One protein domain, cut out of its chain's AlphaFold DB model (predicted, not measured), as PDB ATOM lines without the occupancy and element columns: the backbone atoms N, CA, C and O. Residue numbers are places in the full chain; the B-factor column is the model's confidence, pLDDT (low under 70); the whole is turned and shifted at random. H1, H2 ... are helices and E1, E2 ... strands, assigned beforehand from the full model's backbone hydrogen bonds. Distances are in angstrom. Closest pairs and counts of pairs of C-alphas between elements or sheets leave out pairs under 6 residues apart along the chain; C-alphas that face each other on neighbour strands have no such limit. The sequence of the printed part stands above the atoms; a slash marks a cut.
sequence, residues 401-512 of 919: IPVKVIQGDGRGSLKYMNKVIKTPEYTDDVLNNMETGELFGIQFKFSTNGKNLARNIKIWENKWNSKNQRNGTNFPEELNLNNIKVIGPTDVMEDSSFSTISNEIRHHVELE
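What this domain is: This is residues 401 to 512 of the 919 residues of the protein "DNAJA2" of Mytilus coruscus (UniProt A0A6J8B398). A twisted sheet of four short strands, E1, E4, E5 and E6, forms the body, with one long helix, H1, set off from it across a gap. A small hairpin, E2 and E3, makes one end of the longest axis, and the unnamed tail of residues 488 to 512 reaches the other end, near the beginning of H1, before it folds back. The printed part has 112 residues with one named helix and six named strands, in the order E1 E2 E3 E4 E5 H1 E6. The main sheet runs E1, E4, E5, E6 and is mixed; the class is mixed, helices and strands, with 49 residues, under half, in named elements. The whole is compact, with a radius of gyration of the C-alphas of 14.8 A and spans of 46 by 36 by 20 A.

Where its parts are: E1 is residues 403 to 407, 12.9 A long, beginning at C-alpha 403 (148.543, 198.001, 215.356). E2 is residues 413 to 416, 9.6 A, and E3 is residues 419 to 422, 9.8 A. E4 is residues 429 to 433, 13.1 A, and E5 is residues 439 to 444, 16.6 A. H1 is residues 450 to 471, 31.5 A, beginning at C-alpha 450 (147.985, 179.905, 189.900). E6 is residues 485 to 487, 6.4 A, ending at C-alpha 487 (148.881, 187.954, 200.103).

How they stand to each other: The edge strand E1 is antiparallel to E4 at 155 degrees, with N 404 and O 432 at 2.8 A, within hydrogen-bond range. E4 and E5 form a hairpin, antiparallel at 151 degrees, with N 431 and O 440 at 2.8 A. E5 and the other edge strand, E6, are parallel at 32 degrees, with N 443 and O 485 at 2.9 A. The pairing is staggered: E5 pairs with E4 over residues 439 to 442 and with E6 over 442 to 444. E5, H1 and E6 form a strand-helix-strand unit, two parallel neighbour strands with a helix between, and its crossover is right-handed. H1 is only just not on the sheet, with 4 pairs of C-alphas within 10 A; 17 of its 18 O i to N i+4 pairs are within hydrogen-bond range. E2 and E3 form a second hairpin, antiparallel at 143 degrees, with N 414 and O 421 at 2.9 A. The closest C-alphas of E1 and E2 are those of Ile 406 and Ser 413, 7.1 A apart. E3 is apart from H1.

The domain as a whole: The C-alphas of Asn 418 and Ser 496, the two farthest apart, are 46.3 A apart. The sheet is only just strongly twisted, its C-alphas lying up to 4.4 A off their best plane. The printed part has no cut. The link from H1 to E6, 13 residues, is long. The mean pLDDT of the printed part is 78.8; residues 468 to 473 and 490 to 512 are under 70.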
ATOM      1  N   ILE A 401     150.090 193.394 219.933       80.38
ATOM      2  CA  ILE A 401     150.837 194.362 219.126       80.38
ATOM      3  C   ILE A 401     149.908 195.562 218.885       80.38
ATOM      4  O   ILE A 401     148.795 195.367 218.387       80.38
ATOM      5  N   PRO A 402     150.308 196.800 219.222       85.00
ATOM      6  CA  PRO A 402     149.446 197.972 219.104       85.00
ATOM      7  C   PRO A 402     149.362 198.444 217.645       85.00
ATOM      8  O   PRO A 402     149.888 199.489 217.279       85.00
ATOM      9  N   VAL A 403     148.705 197.672 216.779       89.44
ATOM     10  CA  VAL A 403     148.543 198.001 215.356       89.44
ATOM     11  C   VAL A 403     147.187 198.647 215.100       89.44
ATOM     12  O   VAL A 403     146.144 198.131 215.501       89.44
ATOM     13  N   LYS A 404     147.193 199.750 214.356       89.81
ATOM     14  CA  LYS A 404     146.004 200.378 213.784       89.81
ATOM     15  C   LYS A 404     145.869 199.985 212.315       89.81
ATOM     16  O   LYS A 404     146.787 200.218 211.535       89.81
ATOM     17  N   VAL A 405     144.715 199.443 211.934       89.56
ATOM     18  CA  VAL A 405     144.367 199.228 210.521       89.56
ATOM     19  C   VAL A 405     143.797 200.523 209.953       89.56
ATOM     20  O   VAL A 405     142.928 201.153 210.561       89.56
ATOM     21  N   ILE A 406     144.319 200.943 208.811       93.06
ATOM     22  CA  ILE A 406     143.928 202.143 208.084       93.06
ATOM     23  C   ILE A 406     143.466 201.693 206.703       93.06
ATOM     24  O   ILE A 406     144.213 201.027 205.995       93.06
ATOM     25  N   GLN A 407     142.252 202.086 206.321       90.94
ATOM     26  CA  GLN A 407     141.649 201.684 205.051       90.94
ATOM     27  C   GLN A 407     142.541 202.060 203.855       90.94
ATOM     28  O   GLN A 407     143.002 203.201 203.756       90.94
ATOM     29  N   GLY A 408     142.771 201.128 202.935       90.94
ATOM     30  CA  GLY A 408     143.548 201.363 201.722       90.94
ATOM     31  C   GLY A 408     142.807 202.172 200.646       90.94
ATOM     32  O   GLY A 408     141.911 202.974 200.936       90.94
ATOM     33  N   ASP A 409     143.214 201.992 199.394       88.00
ATOM     34  CA  ASP A 409     142.588 202.526 198.179       88.00
ATOM     35  C   ASP A 409     142.426 204.056 198.148       88.00
ATOM     36  O   ASP A 409     141.479 204.599 197.574       88.00
ATOM     37  N   GLY A 410     143.337 204.787 198.794       86.12
ATOM     38  CA  GLY A 410     143.245 206.245 198.914       86.12
ATOM     39  C   GLY A 410     142.079 206.745 199.769       86.12
ATOM     40  O   GLY A 410     141.797 207.950 199.776       86.12
ATOM     41  N   ARG A 411     141.387 205.846 200.481       88.44
ATOM     42  CA  ARG A 411     140.243 206.173 201.344       88.44
ATOM     43  C   ARG A 411     140.674 206.499 202.766       88.44
ATOM     44  O   ARG A 411     140.062 207.353 203.403       88.44
ATOM     45  N   GLY A 412     141.726 205.849 203.251       90.38
ATOM     46  CA  GLY A 412     142.310 206.134 204.553       90.38
ATOM     47  C   GLY A 412     143.261 207.323 204.528       90.38
ATOM     48  O   GLY A 412     143.774 207.737 203.488       90.38
ATOM     49  N   SER A 413     143.525 207.863 205.713       92.12
ATOM     50  CA  SER A 413     144.511 208.916 205.929       92.12
ATOM     51  C   SER A 413     145.395 208.561 207.115       92.12
ATOM     52  O   SER A 413     144.884 208.151 208.161       92.12
ATOM     53  N   LEU A 414     146.702 208.758 206.981       92.25
ATOM     54  CA  LEU A 414     147.678 208.506 208.034       92.25
ATOM     55  C   LEU A 414     148.586 209.721 208.226       92.25
ATOM     56  O   LEU A 414     148.857 210.473 207.290       92.25
ATOM     57  N   LYS A 415     149.029 209.936 209.465       89.62
ATOM     58  CA  LYS A 415     149.941 211.028 209.807       89.62
ATOM     59  C   LYS A 415     151.372 210.506 209.720       89.62
ATOM     60  O   LYS A 415     151.768 209.700 210.553       89.62
ATOM     61  N   TYR A 416     152.135 210.978 208.742       87.31
ATOM     62  CA  TYR A 416     153.546 210.643 208.557       87.31
ATOM     63  C   TYR A 416     154.365 211.930 208.488       87.31
ATOM     64  O   TYR A 416     154.021 212.844 207.740       87.31
ATOM     65  N   MET A 417     155.408 212.047 209.316       86.19
ATOM     66  CA  MET A 417     156.233 213.266 209.426       86.19
ATOM     67  C   MET A 417     155.400 214.559 209.570       86.19
ATOM     68  O   MET A 417     155.635 215.557 208.891       86.19
ATOM     69  N   ASN A 418     154.379 214.533 210.437       87.38
ATOM     70  CA  ASN A 418     153.417 215.627 210.657       87.38
ATOM     71  C   ASN A 418     152.550 216.040 209.455       87.38
ATOM     72  O   ASN A 418     151.770 216.983 209.579       87.38
ATOM     73  N   LYS A 419     152.602 215.320 208.333       88.69
ATOM     74  CA  LYS A 419     151.694 215.511 207.200       88.69
ATOM     75  C   LYS A 419     150.646 214.408 207.185       88.69
ATOM     76  O   LYS A 419     150.948 213.246 207.443       88.69
ATOM     77  N   VAL A 420     149.405 214.781 206.895       91.25
ATOM     78  CA  VAL A 420     148.339 213.812 206.633       91.25
ATOM     79  C   VAL A 420     148.456 213.407 205.171       91.25
ATOM     80  O   VAL A 420     148.256 214.235 204.284       91.25
ATOM     81  N   ILE A 421     148.808 212.151 204.926       91.75
ATOM     82  CA  ILE A 421     148.841 211.565 203.586       91.75
ATOM     83  C   ILE A 421     147.683 210.579 203.450       91.75
ATOM     84  O   ILE A 421     147.296 209.927 204.423       91.75
ATOM     85  N   LYS A 422     147.099 210.488 202.254       93.19
ATOM     86  CA  LYS A 422     146.137 209.423 201.948       93.19
ATOM     87  C   LYS A 422     146.870 208.089 201.855       93.19
ATOM     88  O   LYS A 422     148.062 208.077 201.569       93.19
ATOM     89  N   THR A 423     146.190 206.979 202.104       92.25
ATOM     90  CA  THR A 423     146.752 205.660 201.788       92.25
ATOM     91  C   THR A 423     147.011 205.543 200.278       92.25
ATOM     92  O   THR A 423     146.390 206.273 199.498       92.25
ATOM     93  N   PRO A 424     147.954 204.698 199.826       87.12
ATOM     94  CA  PRO A 424     148.131 204.459 198.400       87.12
ATOM     95  C   PRO A 424     146.818 203.990 197.767       87.12
ATOM     96  O   PRO A 424     146.020 203.297 198.394       87.12
ATOM     97  N   GLU A 425     146.558 204.399 196.530       85.50
ATOM     98  CA  GLU A 425     145.493 203.752 195.770       85.50
ATOM     99  C   GLU A 425     145.913 202.327 195.445       85.50
ATOM    100  O   GLU A 425     147.103 202.096 195.213       85.50
ATOM    101  N   TYR A 426     144.943 201.411 195.361       84.56
ATOM    102  CA  TYR A 426     145.185 200.009 195.057       84.56
ATOM    103  C   TYR A 426     146.014 199.302 196.135       84.56
ATOM    104  O   TYR A 426     146.834 198.459 195.794       84.56
ATOM    105  N   THR A 427     145.861 199.699 197.396       89.12
ATOM    106  CA  THR A 427     146.156 198.869 198.572       89.12
ATOM    107  C   THR A 427     144.824 198.517 199.206       89.12
ATOM    108  O   THR A 427     143.950 199.375 199.250       89.12
ATOM    109  N   ASP A 428     144.654 197.313 199.740       90.88
ATOM    110  CA  ASP A 428     143.404 196.994 200.441       90.88
ATOM    111  C   ASP A 428     143.421 197.617 201.843       90.88
ATOM    112  O   ASP A 428     142.469 198.283 202.248       90.88
ATOM    113  N   ASP A 429     144.563 197.517 202.536       93.62
ATOM    114  CA  ASP A 429     144.769 198.087 203.866       93.62
ATOM    115  C   ASP A 429     146.212 198.545 204.107       93.62
ATOM    116  O   ASP A 429     147.173 198.084 203.485       93.62
ATOM    117  N   VAL A 430     146.364 199.448 205.075       93.00
ATOM    118  CA  VAL A 430     147.645 199.857 205.650       93.00
ATOM    119  C   VAL A 430     147.629 199.591 207.151       93.00
ATOM    120  O   VAL A 430     146.804 200.130 207.884       93.00
ATOM    121  N   LEU A 431     148.567 198.782 207.629       93.69
ATOM    122  CA  LEU A 431     148.793 198.561 209.052       93.69
ATOM    123  C   LEU A 431     149.797 199.586 209.573       93.69
ATOM    124  O   LEU A 431     150.850 199.771 208.975       93.69
ATOM    125  N   ASN A 432     149.486 200.229 210.693       93.50
ATOM    126  CA  ASN A 432     150.378 201.153 211.382       93.50
ATOM    127  C   ASN A 432     150.670 200.627 212.786       93.50
ATOM    128  O   ASN A 432     149.762 200.578 213.621       93.50
ATOM    129  N   ASN A 433     151.911 200.232 213.053       90.38
ATOM    130  CA  ASN A 433     152.346 199.910 214.401       90.38
ATOM    131  C   ASN A 433     152.454 201.211 215.206       90.38
ATOM    132  O   ASN A 433     153.344 202.023 214.985       90.38
ATOM    133  N   MET A 434     151.539 201.423 216.146       86.69
ATOM    134  CA  MET A 434     151.431 202.665 216.910       86.69
ATOM    135  C   MET A 434     152.600 202.878 217.882       86.69
ATOM    136  O   MET A 434     152.783 204.000 218.348       86.69
ATOM    137  N   GLU A 435     153.365 201.830 218.199       86.19
ATOM    138  CA  GLU A 435     154.533 201.908 219.082       86.19
ATOM    139  C   GLU A 435     155.812 202.237 218.304       86.19
ATOM    140  O   GLU A 435     156.547 203.141 218.696       86.19
ATOM    141  N   THR A 436     156.061 201.551 217.181       87.00
ATOM    142  CA  THR A 436     157.274 201.765 216.368       87.00
ATOM    143  C   THR A 436     157.104 202.840 215.294       87.00
ATOM    144  O   THR A 436     158.088 203.398 214.817       87.00
ATOM    145  N   GLY A 437     155.863 203.154 214.913       87.81
ATOM    146  CA  GLY A 437     155.530 204.008 213.772       87.81
ATOM    147  C   GLY A 437     155.692 203.324 212.410       87.81
ATOM    148  O   GLY A 437     155.524 203.985 211.386       87.81
ATOM    149  N   GLU A 438     156.029 202.032 212.381       88.25
ATOM    150  CA  GLU A 438     156.213 201.273 211.143       88.25
ATOM    151  C   GLU A 438     154.888 201.086 210.400       88.25
ATOM    152  O   GLU A 438     153.850 200.759 210.987       88.25
ATOM    153  N   LEU A 439     154.943 201.262 209.081       91.81
ATOM    154  CA  LEU A 439     153.801 201.148 208.184       91.81
ATOM    155  C   LEU A 439     153.949 199.908 207.306       91.81
ATOM    156  O   LEU A 439     155.032 199.614 206.818       91.81
ATOM    157  N   PHE A 440     152.852 199.198 207.059       90.75
ATOM    158  CA  PHE A 440     152.837 198.036 206.173       90.75
ATOM    159  C   PHE A 440     151.623 198.104 205.252       90.75
ATOM    160  O   PHE A 440     150.486 197.990 205.709       90.75
ATOM    161  N   GLY A 441     151.856 198.288 203.952       91.75
ATOM    162  CA  GLY A 441     150.809 198.185 202.936       91.75
ATOM    163  C   GLY A 441     150.526 196.727 202.588       91.75
ATOM    164  O   GLY A 441     151.462 195.953 202.362       91.75
ATOM    165  N   ILE A 442     149.250 196.350 202.530       92.00
ATOM    166  CA  ILE A 442     148.814 194.991 202.206       92.00
ATOM    167  C   ILE A 442     147.857 195.023 201.018       92.00
ATOM    168  O   ILE A 442     146.969 195.870 200.930       92.00
ATOM    169  N   GLN A 443     148.048 194.066 200.115       90.88
ATOM    170  CA  GLN A 443     147.131 193.774 199.029       90.88
ATOM    171  C   GLN A 443     146.813 192.282 199.018       90.88
ATOM    172  O   GLN A 443     147.701 191.439 198.911       90.88
ATOM    173  N   PHE A 444     145.543 191.936 199.055       90.06
ATOM    174  CA  PHE A 444     145.069 190.582 198.870       90.06
ATOM    175  C   PHE A 444     144.755 190.352 197.394       90.06
ATOM    176  O   PHE A 444     144.230 191.217 196.686       90.06
ATOM    177  N   LYS A 445     145.110 189.167 196.900       89.12
ATOM    178  CA  LYS A 445     144.715 188.704 195.571       89.12
ATOM    179  C   LYS A 445     144.258 187.261 195.657       89.12
ATOM    180  O   LYS A 445     144.969 186.394 196.156       89.12
ATOM    181  N   PHE A 446     143.078 187.010 195.110       86.25
ATOM    182  CA  PHE A 446     142.493 185.683 195.049       86.25
ATOM    183  C   PHE A 446     142.347 185.213 193.603       86.25
ATOM    184  O   PHE A 446     142.001 185.973 192.697       86.25
ATOM    185  N   SER A 447     142.620 183.931 193.394       84.25
ATOM    186  CA  SER A 447     142.271 183.180 192.195       84.25
ATOM    187  C   SER A 447     142.379 181.701 192.540       84.25
ATOM    188  O   SER A 447     143.316 181.305 193.224       84.25
ATOM    189  N   THR A 448     141.463 180.883 192.029       78.31
ATOM    190  CA  THR A 448     141.492 179.415 192.169       78.31
ATOM    191  C   THR A 448     142.553 178.745 191.287       78.31
ATOM    192  O   THR A 448     142.752 177.538 191.351       78.31
ATOM    193  N   ASN A 449     143.237 179.520 190.439       82.25
ATOM    194  CA  ASN A 449     144.242 179.047 189.491       82.25
ATOM    195  C   ASN A 449     145.522 179.895 189.587       82.25
ATOM    196  O   ASN A 449     145.452 181.126 189.481       82.25
ATOM    197  N   GLY A 450     146.684 179.245 189.725       79.88
ATOM    198  CA  GLY A 450     147.985 179.905 189.900       79.88
ATOM    199  C   GLY A 450     148.381 180.799 188.733       79.88
ATOM    200  O   GLY A 450     148.841 181.918 188.949       79.88
ATOM    201  N   LYS A 451     148.073 180.393 187.495       79.31
ATOM    202  CA  LYS A 451     148.305 181.203 186.286       79.31
ATOM    203  C   LYS A 451     147.499 182.493 186.310       79.31
ATOM    204  O   LYS A 451     148.005 183.552 185.945       79.31
ATOM    205  N   ASN A 452     146.243 182.405 186.740       82.25
ATOM    206  CA  ASN A 452     145.365 183.564 186.848       82.25
ATOM    207  C   ASN A 452     145.763 184.457 188.027       82.25
ATOM    208  O   ASN A 452     145.719 185.675 187.884       82.25
ATOM    209  N   LEU A 453     146.221 183.881 189.145       83.69
ATOM    210  CA  LEU A 453     146.738 184.641 190.283       83.69
ATOM    211  C   LEU A 453     147.983 185.439 189.883       83.69
ATOM    212  O   LEU A 453     148.004 186.657 190.032       83.69
ATOM    213  N   ALA A 454     148.964 184.772 189.276       80.56
ATOM    214  CA  ALA A 454     150.171 185.380 188.726       80.56
ATOM    215  C   ALA A 454     149.855 186.482 187.703       80.56
ATOM    216  O   ALA A 454     150.391 187.588 187.773       80.56
ATOM    217  N   ARG A 455     148.941 186.209 186.762       84.12
ATOM    218  CA  ARG A 455     148.484 187.206 185.786       84.12
ATOM    219  C   ARG A 455     147.827 188.400 186.479       84.12
ATOM    220  O   ARG A 455     148.103 189.529 186.085       84.12
ATOM    221  N   ASN A 456     146.980 188.171 187.480       82.75
ATOM    222  CA  ASN A 456     146.324 189.239 188.226       82.75
ATOM    223  C   ASN A 456     147.358 190.110 188.931       82.75
ATOM    224  O   ASN A 456     147.325 191.321 188.747       82.75
ATOM    225  N   ILE A 457     148.306 189.512 189.654       83.12
ATOM    226  CA  ILE A 457     149.391 190.242 190.324       83.12
ATOM    227  C   ILE A 457     150.143 191.112 189.316       83.12
ATOM    228  O   ILE A 457     150.212 192.321 189.500       83.12
ATOM    229  N   LYS A 458     150.547 190.555 188.171       83.62
ATOM    230  CA  LYS A 458     151.249 191.311 187.123       83.62
ATOM    231  C   LYS A 458     150.414 192.435 186.498       83.62
ATOM    232  O   LYS A 458     150.931 193.506 186.185       83.62
ATOM    233  N   ILE A 459     149.111 192.221 186.284       84.25
ATOM    234  CA  ILE A 459     148.195 193.278 185.814       84.25
ATOM    235  C   ILE A 459     148.135 194.410 186.842       84.25
ATOM    236  O   ILE A 459     148.135 195.582 186.464       84.25
ATOM    237  N   TRP A 460     148.080 194.065 188.125       83.75
ATOM    238  CA  TRP A 460     148.052 195.023 189.220       83.75
ATOM    239  C   TRP A 460     149.373 195.783 189.356       83.75
ATOM    240  O   TRP A 460     149.339 197.010 189.386       83.75
ATOM    241  N   GLU A 461     150.518 195.110 189.282       81.44
ATOM    242  CA  GLU A 461     151.844 195.739 189.224       81.44
ATOM    243  C   GLU A 461     151.976 196.714 188.054       81.44
ATOM    244  O   GLU A 461     152.483 197.822 188.209       81.44
ATOM    245  N   ASN A 462     151.470 196.353 186.873       83.81
ATOM    246  CA  ASN A 462     151.482 197.253 185.721       83.81
ATOM    247  C   ASN A 462     150.614 198.498 185.965       83.81
ATOM    248  O   ASN A 462     151.030 199.613 185.635       83.81
ATOM    249  N   LYS A 463     149.426 198.335 186.566       82.56
ATOM    250  CA  LYS A 463     148.563 199.464 186.954       82.56
ATOM    251  C   LYS A 463     149.265 200.364 187.973       82.56
ATOM    252  O   LYS A 463     149.296 201.578 187.776       82.56
ATOM    253  N   TRP A 464     149.883 199.772 188.990       78.00
ATOM    254  CA  TRP A 464     150.701 200.438 190.003       78.00
ATOM    255  C   TRP A 464     151.845 201.252 189.387       78.00
ATOM    256  O   TRP A 464     151.912 202.471 189.567       78.00
ATOM    257  N   ASN A 465     152.683 200.616 188.570       77.62
ATOM    258  CA  ASN A 465     153.837 201.247 187.930       77.62
ATOM    259  C   ASN A 465     153.431 202.392 186.994       77.62
ATOM    260  O   ASN A 465     154.046 203.460 187.016       77.62
ATOM    261  N   SER A 466     152.350 202.217 186.226       80.19
ATOM    262  CA  SER A 466     151.849 203.259 185.320       80.19
ATOM    263  C   SER A 466     151.366 204.520 186.049       80.19
ATOM    264  O   SER A 466     151.434 205.619 185.495       80.19
ATOM    265  N   LYS A 467     150.895 204.381 187.296       73.94
ATOM    266  CA  LYS A 467     150.370 205.490 188.097       73.94
ATOM    267  C   LYS A 467     151.454 206.189 188.916       73.94
ATOM    268  O   LYS A 467     151.450 207.418 188.979       73.94
ATOM    269  N   ASN A 468     152.426 205.444 189.448       65.94
ATOM    270  CA  ASN A 468     153.598 206.016 190.121       65.94
ATOM    271  C   ASN A 468     154.391 206.961 189.214       65.94
ATOM    272  O   ASN A 468     154.791 208.038 189.651       65.94
ATOM    273  N   GLN A 469     154.545 206.603 187.936       65.81
ATOM    274  CA  GLN A 469     155.204 207.469 186.952       65.81
ATOM    275  C   GLN A 469     154.462 208.794 186.718       65.81
ATOM    276  O   GLN A 469     155.088 209.774 186.327       65.81
ATOM    277  N   ARG A 470     153.143 208.843 186.954       65.12
ATOM    278  CA  ARG A 470     152.327 210.046 186.730       65.12
ATOM    279  C   ARG A 470     152.233 210.954 187.950       65.12
ATOM    280  O   ARG A 470     152.178 212.165 187.776       65.12
ATOM    281  N   ASN A 471     152.207 210.387 189.159       62.72
ATOM    282  CA  ASN A 471     151.815 211.142 190.352       62.72
ATOM    283  C   ASN A 471     152.955 211.463 191.328       62.72
ATOM    284  O   ASN A 471     152.691 212.178 192.291       62.72
ATOM    285  N   GLY A 472     154.185 210.972 191.108       60.47
ATOM    286  CA  GLY A 472     155.367 211.356 191.902       60.47
ATOM    287  C   GLY A 472     155.117 211.354 193.415       60.47
ATOM    288  O   GLY A 472     155.497 212.292 194.114       60.47
ATOM    289  N   THR A 473     154.363 210.373 193.913       61.34
ATOM    290  CA  THR A 473     153.814 210.419 195.269       61.34
ATOM    291  C   THR A 473     154.907 210.156 196.295       61.34
ATOM    292  O   THR A 473     155.496 209.079 196.304       61.34
ATOM    293  N   ASN A 474     155.133 211.127 197.185       76.06
ATOM    294  CA  ASN A 474     156.006 211.025 198.360       76.06
ATOM    295  C   ASN A 474     155.386 210.108 199.434       76.06
ATOM    296  O   ASN A 474     155.005 210.578 200.509       76.06
ATOM    297  N   PHE A 475     155.218 208.820 199.135       85.94
ATOM    298  CA  PHE A 475     154.886 207.835 200.160       85.94
ATOM    299  C   PHE A 475     156.136 207.493 200.992       85.94
ATOM    300  O   PHE A 475     157.254 207.590 200.481       85.94
ATOM    301  N   PRO A 476     155.962 207.119 202.274       87.44
ATOM    302  CA  PRO A 476     157.003 206.456 203.059       87.44
ATOM    303  C   PRO A 476     157.577 205.274 202.283       87.44
ATOM    304  O   PRO A 476     156.841 204.633 201.529       87.44
ATOM    305  N   GLU A 477     158.858 204.956 202.482       87.19
ATOM    306  CA  GLU A 477     159.493 203.838 201.781       87.19
ATOM    307  C   GLU A 477     158.701 202.541 201.977       87.19
ATOM    308  O   GLU A 477     158.488 201.784 201.035       87.19
ATOM    309  N   GLU A 478     158.150 202.339 203.165       84.69
ATOM    310  CA  GLU A 478     157.366 201.175 203.558       84.69
ATOM    311  C   GLU A 478     156.012 201.071 202.834       84.69
ATOM    312  O   GLU A 478     155.443 199.985 202.718       84.69
ATOM    313  N   LEU A 479     155.501 202.192 202.316       86.50
ATOM    314  CA  LEU A 479     154.281 202.264 201.505       86.50
ATOM    315  C   LEU A 479     154.570 202.475 200.016       86.50
ATOM    316  O   LEU A 479     153.633 202.626 199.226       86.50
ATOM    317  N   ASN A 480     155.843 202.456 199.610       84.38
ATOM    318  CA  ASN A 480     156.180 202.374 198.198       84.38
ATOM    319  C   ASN A 480     155.635 201.069 197.627       84.38
ATOM    320  O   ASN A 480     155.658 200.027 198.278       84.38
ATOM    321  N   LEU A 481     155.175 201.118 196.378       72.81
ATOM    322  CA  LEU A 481     154.453 199.992 195.781       72.81
ATOM    323  C   LEU A 481     155.291 198.703 195.733       72.81
ATOM    324  O   LEU A 481     154.749 197.624 195.937       72.81
ATOM    325  N   ASN A 482     156.616 198.818 195.583       76.88
ATOM    326  CA  ASN A 482     157.548 197.681 195.623       76.88
ATOM    327  C   ASN A 482     157.627 197.001 197.006       76.88
ATOM    328  O   ASN A 482     158.121 195.882 197.117       76.88
ATOM    329  N   ASN A 483     157.163 197.681 198.056       82.69
ATOM    330  CA  ASN A 483     157.184 197.213 199.437       82.69
ATOM    331  C   ASN A 483     155.800 196.763 199.940       82.69
ATOM    332  O   ASN A 483     155.728 196.152 201.011       82.69
ATOM    333  N   ILE A 484     154.727 196.974 199.159       83.44
ATOM    334  CA  ILE A 484     153.396 196.427 199.456       83.44
ATOM    335  C   ILE A 484     153.475 194.902 199.457       83.44
ATOM    336  O   ILE A 484     153.944 194.275 198.507       83.44
ATOM    337  N   LYS A 485     152.987 194.282 200.531       85.06
ATOM    338  CA  LYS A 485     152.939 192.825 200.642       85.06
ATOM    339  C   LYS A 485     151.692 192.291 199.953       85.06
ATOM    340  O   LYS A 485     150.575 192.608 200.360       85.06
ATOM    341  N   VAL A 486     151.893 191.448 198.941       84.75
ATOM    342  CA  VAL A 486     150.804 190.733 198.273       84.75
ATOM    343  C   VAL A 486     150.560 189.396 198.970       84.75
ATOM    344  O   VAL A 486     151.476 188.582 199.106       84.75
ATOM    345  N   ILE A 487     149.324 189.170 199.413       83.50
ATOM    346  CA  ILE A 487     148.881 187.954 200.103       83.50
ATOM    347  C   ILE A 487     147.905 187.199 199.195       83.50
ATOM    348  O   ILE A 487     146.894 187.750 198.756       83.50
ATOM    349  N   GLY A 488     148.199 185.926 198.927       84.88
ATOM    350  CA  GLY A 488     147.386 185.046 198.082       84.88
ATOM    351  C   GLY A 488     147.194 183.645 198.680       84.88
ATOM    352  O   GLY A 488     147.845 183.307 199.671       84.88
ATOM    353  N   PRO A 489     146.271 182.837 198.127       78.56
ATOM    354  CA  PRO A 489     146.013 181.471 198.586       78.56
ATOM    355  C   PRO A 489     147.245 180.562 198.425       78.56
ATOM    356  O   PRO A 489     147.946 180.613 197.415       78.56
ATOM    357  N   THR A 490     147.516 179.744 199.444       67.88
ATOM    358  CA  THR A 490     148.724 178.903 199.562       67.88
ATOM    359  C   THR A 490     148.683 177.648 198.692       67.88
ATOM    360  O   THR A 490     149.705 177.217 198.177       67.88
ATOM    361  N   ASP A 491     147.496 177.080 198.512       67.75
ATOM    362  CA  ASP A 491     147.203 175.838 197.788       67.75
ATOM    363  C   ASP A 491     147.279 175.980 196.260       67.75
ATOM    364  O   ASP A 491     147.350 175.001 195.526       67.75
ATOM    365  N   VAL A 492     147.309 177.214 195.765       62.62
ATOM    366  CA  VAL A 492     147.232 177.528 194.333       62.62
ATOM    367  C   VAL A 492     148.623 177.565 193.662       62.62
ATOM    368  O   VAL A 492     148.728 177.686 192.440       62.62
ATOM    369  N   MET A 493     149.700 177.440 194.448       56.34
ATOM    370  CA  MET A 493     151.094 177.662 194.027       56.34
ATOM    371  C   MET A 493     151.963 176.392 193.979       56.34
ATOM    372  O   MET A 493     153.150 176.489 193.683       56.34
ATOM    373  N   GLU A 494     151.399 175.200 194.212       57.69
ATOM    374  CA  GLU A 494     152.148 173.928 194.128       57.69
ATOM    375  C   GLU A 494     152.584 173.556 192.694       57.69
ATOM    376  O   GLU A 494     153.385 172.641 192.494       57.69
ATOM    377  N   ASP A 495     152.109 174.281 191.678       62.97
ATOM    378  CA  ASP A 495     152.567 174.122 190.299       62.97
ATOM    379  C   ASP A 495     153.961 174.767 190.134       62.97
ATOM    380  O   ASP A 495     154.112 175.987 190.020       62.97
ATOM    381  N   SER A 496     154.997 173.918 190.128       51.78
ATOM    382  CA  SER A 496     156.432 174.262 190.088       51.78
ATOM    383  C   SER A 496     156.861 175.178 188.932       51.78
ATOM    384  O   SER A 496     157.968 175.719 188.939       51.78
ATOM    385  N   SER A 497     155.975 175.411 187.963       61.06
ATOM    386  CA  SER A 497     156.156 176.355 186.864       61.06
ATOM    387  C   SER A 497     156.113 177.845 187.269       61.06
ATOM    388  O   SER A 497     156.406 178.696 186.428       61.06
ATOM    389  N   PHE A 498     155.825 178.178 188.540       59.69
ATOM    390  CA  PHE A 498     155.681 179.561 189.045       59.69
ATOM    391  C   PHE A 498     156.644 179.972 190.176       59.69
ATOM    392  O   PHE A 498     156.409 180.979 190.847       59.69
ATOM    393  N   SER A 499     157.761 179.261 190.355       58.75
ATOM    394  CA  SER A 499     158.721 179.460 191.461       58.75
ATOM    395  C   SER A 499     159.309 180.875 191.609       58.75
ATOM    396  O   SER A 499     159.822 181.232 192.666       58.75
ATOM    397  N   THR A 500     159.257 181.707 190.565       60.31
ATOM    398  CA  THR A 500     159.713 183.106 190.636       60.31
ATOM    399  C   THR A 500     158.676 184.013 191.300       60.31
ATOM    400  O   THR A 500     159.044 184.872 192.091       60.31
ATOM    401  N   ILE A 501     157.386 183.778 191.037       57.91
ATOM    402  CA  ILE A 501     156.267 184.561 191.588       57.91
ATOM    403  C   ILE A 501     155.928 184.097 193.010       57.91
ATOM    404  O   ILE A 501     155.501 184.896 193.842       57.91
ATOM    405  N   SER A 502     156.180 182.823 193.338       55.62
ATOM    406  CA  SER A 502     155.994 182.309 194.700       55.62
ATOM    407  C   SER A 502     156.870 183.021 195.737       55.62
ATOM    408  O   SER A 502     156.487 183.092 196.896       55.62
ATOM    409  N   ASN A 503     158.018 183.577 195.336       59.44
ATOM    410  CA  ASN A 503     158.898 184.318 196.246       59.44
ATOM    411  C   ASN A 503     158.372 185.727 196.581       59.44
ATOM    412  O   ASN A 503     158.755 186.297 197.602       59.44
ATOM    413  N   GLU A 504     157.503 186.291 195.738       58.12
ATOM    414  CA  GLU A 504     156.931 187.635 195.912       58.12
ATOM    415  C   GLU A 504     155.613 187.604 196.703       58.12
ATOM    416  O   GLU A 504     155.276 188.562 197.402       58.12
ATOM    417  N   ILE A 505     154.890 186.480 196.663       55.88
ATOM    418  CA  ILE A 505     153.650 186.277 197.418       55.88
ATOM    419  C   ILE A 505     153.992 185.775 198.818       55.88
ATOM    420  O   ILE A 505     154.410 184.634 199.005       55.88
ATOM    421  N   ARG A 506     153.760 186.604 199.842       59.69
ATOM    422  CA  ARG A 506     153.914 186.148 201.228       59.69
ATOM    423  C   ARG A 506     152.688 185.345 201.644       59.69
ATOM    424  O   ARG A 506     151.574 185.858 201.685       59.69
ATOM    425  N   HIS A 507     152.921 184.085 201.994       49.97
ATOM    426  CA  HIS A 507     151.880 183.156 202.431       49.97
ATOM    427  C   HIS A 507     151.284 183.528 203.798       49.97
ATOM    428  O   HIS A 507     150.102 183.280 204.034       49.97
ATOM    429  N   HIS A 508     152.072 184.178 204.667       48.97
ATOM    430  CA  HIS A 508     151.667 184.639 205.996       48.97
ATOM    431  C   HIS A 508     152.388 185.946 206.379       48.97
ATOM    432  O   HIS A 508     153.535 186.175 205.990       48.97
ATOM    433  N   VAL A 509     151.729 186.800 207.170       48.78
ATOM    434  CA  VAL A 509     152.385 187.925 207.854       48.78
ATOM    435  C   VAL A 509     153.023 187.374 209.131       48.78
ATOM    436  O   VAL A 509     152.379 187.302 210.177       48.78
ATOM    437  N   GLU A 510     154.275 186.929 209.056       44.88
ATOM    438  CA  GLU A 510     155.057 186.651 210.263       44.88
ATOM    439  C   GLU A 510     155.426 187.986 210.923       44.88
ATOM    440  O   GLU A 510     156.362 188.667 210.516       44.88
ATOM    441  N   LEU A 511     154.635 188.403 211.915       45.91
ATOM    442  CA  LEU A 511     154.969 189.531 212.787       45.91
ATOM    443  C   LEU A 511     156.087 189.080 213.735       45.91
ATOM    444  O   LEU A 511     155.808 188.422 214.740       45.91
ATOM    445  N   GLU A 512     157.348 189.362 213.411       40.41
ATOM    446  CA  GLU A 512     158.466 189.126 214.331       40.41
ATOM    447  C   GLU A 512     158.258 189.950 215.616       40.41
ATOM    448  O   GLU A 512     158.129 191.170 215.576       40.41
TER     449      GLU A 512